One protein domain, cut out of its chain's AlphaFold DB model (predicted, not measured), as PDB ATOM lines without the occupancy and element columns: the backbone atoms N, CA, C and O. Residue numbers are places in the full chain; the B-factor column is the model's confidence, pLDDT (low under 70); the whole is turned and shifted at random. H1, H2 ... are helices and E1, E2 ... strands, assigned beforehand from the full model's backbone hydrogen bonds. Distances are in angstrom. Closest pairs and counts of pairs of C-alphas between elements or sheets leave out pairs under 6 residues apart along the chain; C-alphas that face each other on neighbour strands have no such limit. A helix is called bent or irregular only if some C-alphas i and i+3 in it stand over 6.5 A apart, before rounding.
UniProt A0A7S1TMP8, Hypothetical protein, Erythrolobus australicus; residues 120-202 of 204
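This is residues 120 to 202 of the 204 residues of the protein "Hypothetical protein" of Erythrolobus australicus (UniProt A0A7S1TMP8). A small head has one long straight arm: residues 186 to 202, of which 186 to 201 belong to H4, stick out from it. In the head, H3 and the short H2 pack on a tiny antiparallel sheet of two strands, E1 and E2, chiefly beside E1. The printed part has 83 residues, with two named strands and four named helices in the order E1, H1, E2, H2, H3, H4, and is mostly helix. It is loose, with a radius of gyration of the C-alphas of 15.7 A, and elongated, spanning 53 by 27 by 25 A.

E1, residues 124 to 126, and E2, residues 139 to 141, are antiparallel neighbours at 167 degrees; N 125 and O 140 are 2.9 A apart, within hydrogen-bond range. H2, residues 142 to 148, touches H3, residues 153 to 166, at a steep tilt of 53 degrees, opposite ways; their closest C-alphas, of Val 146 and Ala 156, are 5.2 A apart. The closest C-alphas of E1 and H3, of Leu 125 and Lys 164, are 6.4 A apart. H1, residues 128 to 131, and H4, residues 184 to 201, touch no helix. H4 is also apart from E1 and E2. In H2, H3 and H4 every O i to N i+4 pair is within hydrogen-bond range; H1 is too short for such a pair, and its one O i to N i+3 pair is not within range.

E1 begins at C-alpha 124 (300.854, -21.357, 61.421). H1 is irregular, with C-alphas 128 and 131 7.4 A apart. H2 measures 10.0 A and H3 20.1 A. H4, 25.6 A long, ends at C-alpha 201 (318.859, -18.846, 98.032).

The C-alphas farthest apart, of Ala 154 and Gln 202, are 53.6 A apart. The link from H3 to H4, residues 167 to 183, is long. The printed part has no cut, and no printed residue is under 70 in pLDDT.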
ATOM      1  N   GLU A 120     305.943 -14.933  60.643       94.19
ATOM      2  CA  GLU A 120     305.980 -14.048  59.471       94.19
ATOM      3  C   GLU A 120     306.520 -14.756  58.214       94.19
ATOM      4  O   GLU A 120     306.312 -14.276  57.108       94.19
ATOM      5  N   ARG A 121     307.232 -15.883  58.374       92.31
ATOM      6  CA  ARG A 121     307.862 -16.634  57.275       92.31
ATOM      7  C   ARG A 121     307.267 -18.022  57.045       92.31
ATOM      8  O   ARG A 121     307.741 -18.728  56.163       92.31
ATOM      9  N   VAL A 122     306.337 -18.466  57.890       94.88
ATOM     10  CA  VAL A 122     305.795 -19.831  57.835       94.88
ATOM     11  C   VAL A 122     304.327 -19.832  58.211       94.88
ATOM     12  O   VAL A 122     303.937 -19.178  59.179       94.88
ATOM     13  N   ASP A 123     303.543 -20.656  57.523       95.88
ATOM     14  CA  ASP A 123     302.156 -20.876  57.904       95.88
ATOM     15  C   ASP A 123     302.065 -21.437  59.316       95.88
ATOM     16  O   ASP A 123     302.848 -22.302  59.737       95.88
ATOM     17  N   ALA A 124     301.086 -20.935  60.060       96.19
ATOM     18  CA  ALA A 124     300.854 -21.357  61.421       96.19
ATOM     19  C   ALA A 124     299.384 -21.286  61.824       96.19
ATOM     20  O   ALA A 124     298.605 -20.481  61.306       96.19
ATOM     21  N   LEU A 125     299.057 -22.119  62.809       96.31
ATOM     22  CA  LEU A 125     297.762 -22.168  63.469       96.31
ATOM     23  C   LEU A 125     297.900 -21.626  64.891       96.31
ATOM     24  O   LEU A 125     298.741 -22.094  65.670       96.31
ATOM     25  N   GLY A 126     297.089 -20.624  65.216       95.56
ATOM     26  CA  GLY A 126     296.950 -20.085  66.564       95.56
ATOM     27  C   GLY A 126     295.968 -20.915  67.381       95.56
ATOM     28  O   GLY A 126     294.991 -21.423  66.848       95.56
ATOM     29  N   CYS A 127     296.214 -21.076  68.681       95.25
ATOM     30  CA  CYS A 127     295.268 -21.779  69.544       95.25
ATOM     31  C   CYS A 127     293.936 -21.016  69.624       95.25
ATOM     32  O   CYS A 127     293.930 -19.820  69.920       95.25
ATOM     33  N   ASN A 128     292.823 -21.725  69.469       94.56
ATOM     34  CA  ASN A 128     291.473 -21.175  69.593       94.56
ATOM     35  C   ASN A 128     291.121 -20.696  71.014       94.56
ATOM     36  O   ASN A 128     290.328 -19.779  71.196       94.56
ATOM     37  N   ARG A 129     291.778 -21.237  72.049       93.31
ATOM     38  CA  ARG A 129     291.622 -20.812  73.451       93.31
ATOM     39  C   ARG A 129     292.280 -19.465  73.760       93.31
ATOM     40  O   ARG A 129     292.641 -19.218  74.911       93.31
ATOM     41  N   ILE A 130     292.482 -18.600  72.768       90.44
ATOM     42  CA  ILE A 130     292.998 -17.256  73.012       90.44
ATOM     43  C   ILE A 130     292.004 -16.444  73.837       90.44
ATOM     44  O   ILE A 130     292.413 -15.843  74.805       90.44
ATOM     45  N   SER A 131     290.701 -16.509  73.587       85.31
ATOM     46  CA  SER A 131     289.724 -15.736  74.374       85.31
ATOM     47  C   SER A 131     289.379 -16.351  75.743       85.31
ATOM     48  O   SER A 131     288.586 -15.779  76.485       85.31
ATOM     49  N   ALA A 132     289.947 -17.512  76.092       83.56
ATOM     50  CA  ALA A 132     289.683 -18.189  77.364       83.56
ATOM     51  C   ALA A 132     290.404 -17.512  78.550       83.56
ATOM     52  O   ALA A 132     291.304 -16.698  78.359       83.56
ATOM     53  N   SER A 133     290.050 -17.888  79.787       77.69
ATOM     54  CA  SER A 133     290.758 -17.469  81.008       77.69
ATOM     55  C   SER A 133     291.290 -18.695  81.771       77.69
ATOM     56  O   SER A 133     290.482 -19.516  82.207       77.69
ATOM     57  N   PRO A 134     292.619 -18.864  81.933       84.19
ATOM     58  CA  PRO A 134     293.686 -18.079  81.311       84.19
ATOM     59  C   PRO A 134     293.794 -18.389  79.811       84.19
ATOM     60  O   PRO A 134     293.725 -19.549  79.399       84.19
ATOM     61  N   GLY A 135     293.984 -17.364  78.984       88.31
ATOM     62  CA  GLY A 135     294.003 -17.563  77.538       88.31
ATOM     63  C   GLY A 135     295.347 -18.039  77.007       88.31
ATOM     64  O   GLY A 135     296.403 -17.874  77.626       88.31
ATOM     65  N   CYS A 136     295.305 -18.673  75.839       93.56
ATOM     66  CA  CYS A 136     296.455 -19.316  75.228       93.56
ATOM     67  C   CYS A 136     296.937 -18.564  73.984       93.56
ATOM     68  O   CYS A 136     296.391 -18.710  72.896       93.56
ATOM     69  N   CYS A 137     298.046 -17.835  74.114       94.00
ATOM     70  CA  CYS A 137     298.697 -17.147  72.993       94.00
ATOM     71  C   CYS A 137     299.609 -18.060  72.151       94.00
ATOM     72  O   CYS A 137     300.493 -17.569  71.448       94.00
ATOM     73  N   LYS A 138     299.523 -19.387  72.273       95.12
ATOM     74  CA  LYS A 138     300.463 -20.294  71.591       95.12
ATOM     75  C   LYS A 138     300.005 -20.582  70.171       95.12
ATOM     76  O   LYS A 138     298.816 -20.563  69.873       95.12
ATOM     77  N   LEU A 139     300.976 -20.886  69.323       96.00
ATOM     78  CA  LEU A 139     300.765 -21.269  67.935       96.00
ATOM     79  C   LEU A 139     301.736 -22.376  67.536       96.00
ATOM     80  O   LEU A 139     302.806 -22.522  68.141       96.00
ATOM     81  N   VAL A 140     301.394 -23.107  66.483       96.94
ATOM     82  CA  VAL A 140     302.232 -24.161  65.905       96.94
ATOM     83  C   VAL A 140     302.370 -23.917  64.403       96.94
ATOM     84  O   VAL A 140     301.380 -23.649  63.731       96.94
ATOM     85  N   CYS A 141     303.597 -23.960  63.878       97.25
ATOM     86  CA  CYS A 141     303.822 -23.841  62.435       97.25
ATOM     87  C   CYS A 141     303.469 -25.142  61.699       97.25
ATOM     88  O   CYS A 141     303.546 -26.214  62.302       97.25
ATOM     89  N   LYS A 142     303.170 -25.054  60.395       96.88
ATOM     90  CA  LYS A 142     302.813 -26.199  59.534       96.88
ATOM     91  C   LYS A 142     303.777 -27.371  59.698       96.88
ATOM     92  O   LYS A 142     303.348 -28.478  59.990       96.88
ATOM     93  N   VAL A 143     305.081 -27.107  59.621       96.50
ATOM     94  CA  VAL A 143     306.123 -28.144  59.734       96.50
ATOM     95  C   VAL A 143     306.009 -28.926  61.045       96.50
ATOM     96  O   VAL A 143     306.025 -30.149  61.028       96.50
ATOM     97  N   CYS A 144     305.866 -28.230  62.178       96.75
ATOM     98  CA  CYS A 144     305.756 -28.894  63.478       96.75
ATOM     99  C   CYS A 144     304.404 -29.585  63.681       96.75
ATOM    100  O   CYS A 144     304.336 -30.561  64.421       96.75
ATOM    101  N   PHE A 145     303.339 -29.069  63.064       96.19
ATOM    102  CA  PHE A 145     302.026 -29.705  63.082       96.19
ATOM    103  C   PHE A 145     302.064 -31.035  62.322       96.19
ATOM    104  O   PHE A 145     301.708 -32.068  62.879       96.19
ATOM    105  N   VAL A 146     302.584 -31.018  61.092       96.06
ATOM    106  CA  VAL A 146     302.709 -32.204  60.234       96.06
ATOM    107  C   VAL A 146     303.629 -33.243  60.871       96.06
ATOM    108  O   VAL A 146     303.250 -34.403  60.963       96.06
ATOM    109  N   SER A 147     304.788 -32.832  61.397       94.81
ATOM    110  CA  SER A 147     305.735 -33.760  62.030       94.81
ATOM    111  C   SER A 147     305.199 -34.436  63.293       94.81
ATOM    112  O   SER A 147     305.710 -35.474  63.691       94.81
ATOM    113  N   ALA A 148     304.239 -33.809  63.977       91.75
ATOM    114  CA  ALA A 148     303.642 -34.353  65.194       91.75
ATOM    115  C   ALA A 148     302.431 -35.256  64.907       91.75
ATOM    116  O   ALA A 148     301.939 -35.912  65.823       91.75
ATOM    117  N   SER A 149     301.929 -35.263  63.669       90.69
ATOM    118  CA  SER A 149     300.773 -36.062  63.281       90.69
ATOM    119  C   SER A 149     301.163 -37.519  63.056       90.69
ATOM    120  O   SER A 149     302.130 -37.813  62.356       90.69
ATOM    121  N   SER A 150     300.366 -38.439  63.596       89.94
ATOM    122  CA  SER A 150     300.478 -39.875  63.328       89.94
ATOM    123  C   SER A 150     299.783 -40.303  62.032       89.94
ATOM    124  O   SER A 150     300.024 -41.405  61.555       89.94
ATOM    125  N   ALA A 151     298.946 -39.444  61.438       87.25
ATOM    126  CA  ALA A 151     298.134 -39.768  60.259       87.25
ATOM    127  C   ALA A 151     298.927 -39.796  58.932       87.25
ATOM    128  O   ALA A 151     298.340 -39.918  57.861       87.25
ATOM    129  N   GLY A 152     300.255 -39.653  58.984       91.44
ATOM    130  CA  GLY A 152     301.101 -39.475  57.805       91.44
ATOM    131  C   GLY A 152     301.084 -38.038  57.270       91.44
ATOM    132  O   GLY A 152     300.214 -37.227  57.597       91.44
ATOM    133  N   ALA A 153     302.083 -37.700  56.448       93.31
ATOM    134  CA  ALA A 153     302.330 -36.320  56.030       93.31
ATOM    135  C   ALA A 153     301.169 -35.721  55.216       93.31
ATOM    136  O   ALA A 153     300.695 -34.638  55.544       93.31
ATOM    137  N   ALA A 154     300.664 -36.441  54.207       94.06
ATOM    138  CA  ALA A 154     299.607 -35.944  53.322       94.06
ATOM    139  C   ALA A 154     298.295 -35.644  54.070       94.06
ATOM    140  O   ALA A 154     297.728 -34.561  53.927       94.06
ATOM    141  N   ALA A 155     297.845 -36.562  54.933       95.19
ATOM    142  CA  ALA A 155     296.634 -36.359  55.729       95.19
ATOM    143  C   ALA A 155     296.802 -35.213  56.741       95.19
ATOM    144  O   ALA A 155     295.875 -34.430  56.972       95.19
ATOM    145  N   ALA A 156     297.997 -35.072  57.325       95.25
ATOM    146  CA  ALA A 156     298.304 -33.968  58.223       95.25
ATOM    147  C   ALA A 156     298.307 -32.614  57.499       95.25
ATOM    148  O   ALA A 156     297.834 -31.625  58.054       95.25
ATOM    149  N   GLU A 157     298.797 -32.552  56.260       95.81
ATOM    150  CA  GLU A 157     298.731 -31.335  55.450       95.81
ATOM    151  C   GLU A 157     297.296 -30.940  55.100       95.81
ATOM    152  O   GLU A 157     296.934 -29.776  55.276       95.81
ATOM    153  N   ALA A 158     296.464 -31.900  54.686       94.75
ATOM    154  CA  ALA A 158     295.043 -31.660  54.433       94.75
ATOM    155  C   ALA A 158     294.324 -31.153  55.696       94.75
ATOM    156  O   ALA A 158     293.607 -30.153  55.658       94.75
ATOM    157  N   SER A 159     294.594 -31.783  56.844       94.69
ATOM    158  CA  SER A 159     294.056 -31.361  58.144       94.69
ATOM    159  C   SER A 159     294.507 -29.949  58.522       94.69
ATOM    160  O   SER A 159     293.716 -29.150  59.019       94.69
ATOM    161  N   PHE A 160     295.773 -29.610  58.264       95.56
ATOM    162  CA  PHE A 160     296.293 -28.266  58.499       95.56
ATOM    163  C   PHE A 160     295.568 -27.228  57.636       95.56
ATOM    164  O   PHE A 160     295.182 -26.180  58.150       95.56
ATOM    165  N   ALA A 161     295.365 -27.514  56.347       95.00
ATOM    166  CA  ALA A 161     294.660 -26.622  55.430       95.00
ATOM    167  C   ALA A 161     293.206 -26.385  55.870       95.00
ATOM    168  O   ALA A 161     292.770 -25.236  55.946       95.00
ATOM    169  N   ALA A 162     292.488 -27.444  56.257       94.31
ATOM    170  CA  ALA A 162     291.120 -27.346  56.770       94.31
ATOM    171  C   ALA A 162     291.038 -26.522  58.072       94.31
ATOM    172  O   ALA A 162     290.185 -25.645  58.230       94.31
ATOM    173  N   LEU A 163     291.974 -26.742  59.000       95.00
ATOM    174  CA  LEU A 163     292.059 -25.964  60.239       95.00
ATOM    175  C   LEU A 163     292.440 -24.505  59.991       95.00
ATOM    176  O   LEU A 163     292.047 -23.630  60.759       95.00
ATOM    177  N   LYS A 164     293.202 -24.224  58.932       93.50
ATOM    178  CA  LYS A 164     293.611 -22.860  58.599       93.50
ATOM    179  C   LYS A 164     292.451 -22.017  58.080       93.50
ATOM    180  O   LYS A 164     292.442 -20.816  58.314       93.50
ATOM    181  N   GLN A 165     291.488 -22.641  57.408       90.88
ATOM    182  CA  GLN A 165     290.270 -21.969  56.951       90.88
ATOM    183  C   GLN A 165     289.298 -21.693  58.097       90.88
ATOM    184  O   GLN A 165     288.602 -20.685  58.079       90.88
ATOM    185  N   THR A 166     289.250 -22.587  59.085       85.69
ATOM    186  CA  THR A 166     288.303 -22.471  60.197       85.69
ATOM    187  C   THR A 166     288.848 -21.654  61.363       85.69
ATOM    188  O   THR A 166     288.044 -21.008  62.013       85.69
ATOM    189  N   GLU A 167     290.168 -21.665  61.614       70.06
ATOM    190  CA  GLU A 167     290.952 -21.068  62.727       70.06
ATOM    191  C   GLU A 167     290.440 -21.336  64.169       70.06
ATOM    192  O   GLU A 167     291.235 -21.526  65.090       70.06
ATOM    193  N   GLU A 168     289.133 -21.449  64.381       73.19
ATOM    194  CA  GLU A 168     288.422 -21.620  65.646       73.19
ATOM    195  C   GLU A 168     288.480 -23.045  66.208       73.19
ATOM    196  O   GLU A 168     288.216 -23.256  67.393       73.19
ATOM    197  N   LEU A 169     288.861 -24.042  65.408       87.81
ATOM    198  CA  LEU A 169     288.849 -25.448  65.836       87.81
ATOM    199  C   LEU A 169     290.200 -25.935  66.378       87.81
ATOM    200  O   LEU A 169     290.269 -26.955  67.067       87.81
ATOM    201  N   PHE A 170     291.293 -25.215  66.118       94.12
ATOM    202  CA  PHE A 170     292.619 -25.712  66.474       94.12
ATOM    203  C   PHE A 170     292.952 -25.519  67.961       94.12
ATOM    204  O   PHE A 170     293.156 -24.404  68.450       94.12
ATOM    205  N   THR A 171     293.124 -26.633  68.676       94.81
ATOM    206  CA  THR A 171     293.670 -26.647  70.040       94.81
ATOM    207  C   THR A 171     295.148 -27.031  70.008       94.81
ATOM    208  O   THR A 171     295.515 -28.109  69.552       94.81
ATOM    209  N   CYS A 172     296.024 -26.161  70.520       94.88
ATOM    210  CA  CYS A 172     297.462 -26.428  70.498       94.88
ATOM    211  C   CYS A 172     297.886 -27.535  71.484       94.88
ATOM    212  O   CYS A 172     297.258 -27.730  72.528       94.88
ATOM    213  N   SER A 173     299.050 -28.145  71.218       95.12
ATOM    214  CA  SER A 173     299.665 -29.205  72.040       95.12
ATOM    215  C   SER A 173     299.834 -28.841  73.524       95.12
ATOM    216  O   SER A 173     299.914 -29.697  74.399       95.12
ATOM    217  N   HIS A 174     299.907 -27.546  73.839       95.12
ATOM    218  CA  HIS A 174     300.024 -27.084  75.218       95.12
ATOM    219  C   HIS A 174     298.712 -27.174  75.988       95.12
ATOM    220  O   HIS A 174     298.712 -27.505  77.174       95.12
ATOM    221  N   CYS A 175     297.599 -26.860  75.328       94.50
ATOM    222  CA  CYS A 175     296.278 -26.948  75.935       94.50
ATOM    223  C   CYS A 175     295.848 -28.408  76.094       94.50
ATOM    224  O   CYS A 175     295.232 -28.733  77.102       94.50
ATOM    225  N   THR A 176     296.255 -29.285  75.173       93.88
ATOM    226  CA  THR A 176     296.051 -30.742  75.258       93.88
ATOM    227  C   THR A 176     297.064 -31.459  76.156       93.88
ATOM    228  O   THR A 176     296.976 -32.669  76.315       93.88
ATOM    229  N   LYS A 177     298.037 -30.741  76.740       94.25
ATOM    230  CA  LYS A 177     299.111 -31.306  77.583       94.25
ATOM    231  C   LYS A 177     299.997 -32.349  76.880       94.25
ATOM    232  O   LYS A 177     300.691 -33.102  77.549       94.25
ATOM    233  N   SER A 178     300.061 -32.319  75.551       94.62
ATOM    234  CA  SER A 178     300.875 -33.205  74.709       94.62
ATOM    235  C   SER A 178     302.066 -32.479  74.066       94.62
ATOM    236  O   SER A 178     302.454 -32.750  72.930       94.62
ATOM    237  N   CYS A 179     302.645 -31.491  74.757       95.25
ATOM    238  CA  CYS A 179     303.807 -30.773  74.236       95.25
ATOM    239  C   CYS A 179     305.037 -31.689  74.122       95.25
ATOM    240  O   CYS A 179     305.369 -32.373  75.090       95.25
ATOM    241  N   PRO A 180     305.779 -31.639  73.000       94.56
ATOM    242  CA  PRO A 180     307.047 -32.348  72.888       94.56
ATOM    243  C   PRO A 180     308.097 -31.740  73.829       94.56
ATOM    244  O   PRO A 180     308.029 -30.557  74.181       94.56
ATOM    245  N   GLY A 181     309.114 -32.522  74.205       92.44
ATOM    246  CA  GLY A 181     310.128 -32.109  75.187       92.44
ATOM    247  C   GLY A 181     310.917 -30.845  74.811       92.44
ATOM    248  O   GLY A 181     311.373 -30.117  75.694       92.44
ATOM    249  N   ASN A 182     311.029 -30.536  73.516       92.25
ATOM    250  CA  ASN A 182     311.668 -29.319  73.003       92.25
ATOM    251  C   ASN A 182     310.744 -28.084  72.983       92.25
ATOM    252  O   ASN A 182     311.198 -26.988  72.656       92.25
ATOM    253  N   ALA A 183     309.460 -28.216  73.335       95.75
ATOM    254  CA  ALA A 183     308.533 -27.093  73.329       95.75
ATOM    255  C   ALA A 183     308.927 -26.021  74.355       95.75
ATOM    256  O   ALA A 183     309.329 -26.302  75.489       95.75
ATOM    257  N   ARG A 184     308.711 -24.749  73.995       94.06
ATOM    258  CA  ARG A 184     309.130 -23.600  74.817       94.06
ATOM    259  C   ARG A 184     308.534 -23.598  76.226       94.06
ATOM    260  O   ARG A 184     309.092 -22.954  77.103       94.06
ATOM    261  N   CYS A 185     307.412 -24.276  76.475       93.81
ATOM    262  CA  CYS A 185     306.799 -24.307  77.806       93.81
ATOM    263  C   CYS A 185     307.687 -25.065  78.783       93.81
ATOM    264  O   CYS A 185     307.881 -24.578  79.885       93.81
ATOM    265  N   HIS A 186     308.285 -26.180  78.364       93.94
ATOM    266  CA  HIS A 186     309.207 -26.931  79.209       93.94
ATOM    267  C   HIS A 186     310.479 -26.132  79.476       93.94
ATOM    268  O   HIS A 186     310.928 -26.055  80.618       93.94
ATOM    269  N   VAL A 187     311.010 -25.463  78.447       91.62
ATOM    270  CA  VAL A 187     312.177 -24.578  78.584       91.62
ATOM    271  C   VAL A 187     311.890 -23.455  79.582       91.62
ATOM    272  O   VAL A 187     312.661 -23.240  80.515       91.62
ATOM    273  N   TYR A 188     310.757 -22.766  79.436       89.75
ATOM    274  CA  TYR A 188     310.389 -21.677  80.335       89.75
ATOM    275  C   TYR A 188     310.091 -22.146  81.751       89.75
ATOM    276  O   TYR A 188     310.515 -21.473  82.684       89.75
ATOM    277  N   SER A 189     309.423 -23.285  81.932       90.38
ATOM    278  CA  SER A 189     309.198 -23.850  83.263       90.38
ATOM    279  C   SER A 189     310.524 -24.135  83.965       90.38
ATOM    280  O   SER A 189     310.713 -23.678  85.087       90.38
ATOM    281  N   LYS A 190     311.481 -24.780  83.282       91.81
ATOM    282  CA  LYS A 190     312.819 -25.051  83.833       91.81
ATOM    283  C   LYS A 190     313.563 -23.765  84.209       91.81
ATOM    284  O   LYS A 190     314.102 -23.657  85.307       91.81
ATOM    285  N   VAL A 191     313.575 -22.766  83.321       93.25
ATOM    286  CA  VAL A 191     314.265 -21.486  83.570       93.25
ATOM    287  C   VAL A 191     313.605 -20.697  84.702       93.25
ATOM    288  O   VAL A 191     314.302 -20.136  85.545       93.25
ATOM    289  N   ASN A 192     312.274 -20.643  84.738       92.38
ATOM    290  CA  ASN A 192     311.542 -19.941  85.788       92.38
ATOM    291  C   ASN A 192     311.741 -20.607  87.147       92.38
ATOM    292  O   ASN A 192     311.922 -19.901  88.135       92.38
ATOM    293  N   GLU A 193     311.764 -21.937  87.191       94.06
ATOM    294  CA  GLU A 193     312.041 -22.682  88.415       94.06
ATOM    295  C   GLU A 193     313.452 -22.388  88.932       94.06
ATOM    296  O   GLU A 193     313.617 -21.974  90.078       94.06
ATOM    297  N   LYS A 194     314.465 -22.434  88.057       95.06
ATOM    298  CA  LYS A 194     315.840 -22.054  88.415       95.06
ATOM    299  C   LYS A 194     315.928 -20.626  88.968       95.06
ATOM    300  O   LYS A 194     316.637 -20.379  89.943       95.06
ATOM    301  N   ARG A 195     315.200 -19.672  88.372       93.44
ATOM    302  CA  ARG A 195     315.140 -18.283  88.863       93.44
ATOM    303  C   ARG A 195     314.493 -18.188  90.242       93.44
ATOM    304  O   ARG A 195     314.998 -17.453  91.081       93.44
ATOM    305  N   ARG A 196     313.413 -18.936  90.489       94.31
ATOM    306  CA  ARG A 196     312.746 -18.989  91.801       94.31
ATOM    307  C   ARG A 196     313.663 -19.568  92.872       94.31
ATOM    308  O   ARG A 196     313.739 -19.004  93.955       94.31
ATOM    309  N   GLN A 197     314.384 -20.641  92.559       94.44
ATOM    310  CA  GLN A 197     315.361 -21.239  93.470       94.44
ATOM    311  C   GLN A 197     316.500 -20.267  93.788       94.44
ATOM    312  O   GLN A 197     316.822 -20.060  94.952       94.44
ATOM    313  N   SER A 198     317.040 -19.593  92.767       93.19
ATOM    314  CA  SER A 198     318.112 -18.604  92.952       93.19
ATOM    315  C   SER A 198     317.653 -17.412  93.800       93.19
ATOM    316  O   SER A 198     318.399 -16.948  94.652       93.19
ATOM    317  N   ALA A 199     316.413 -16.946  93.609       93.00
ATOM    318  CA  ALA A 199     315.835 -15.863  94.403       93.00
ATOM    319  C   ALA A 199     315.581 -16.258  95.868       93.00
ATOM    320  O   ALA A 199     315.650 -15.406  96.740       93.00
ATOM    321  N   ARG A 200     315.296 -17.538  96.145       92.38
ATOM    322  CA  ARG A 200     315.137 -18.057  97.515       92.38
ATOM    323  C   ARG A 200     316.470 -18.278  98.232       92.38
ATOM    324  O   ARG A 200     316.501 -18.241  99.452       92.38
ATOM    325  N   ALA A 201     317.537 -18.555  97.483       90.44
ATOM    326  CA  ALA A 201     318.859 -18.846  98.032       90.44
ATOM    327  C   ALA A 201     319.668 -17.590  98.393       90.44
ATOM    328  O   ALA A 201     320.680 -17.713  99.075       90.44
ATOM    329  N   GLN A 202     319.257 -16.401  97.937       78.25
ATOM    330  CA  GLN A 202     319.875 -15.157  98.386       78.25
ATOM    331  C   GLN A 202     319.203 -14.706  99.689       78.25
ATOM    332  O   GLN A 202     318.011 -14.391  99.656       78.25
TER     333      GLN A 202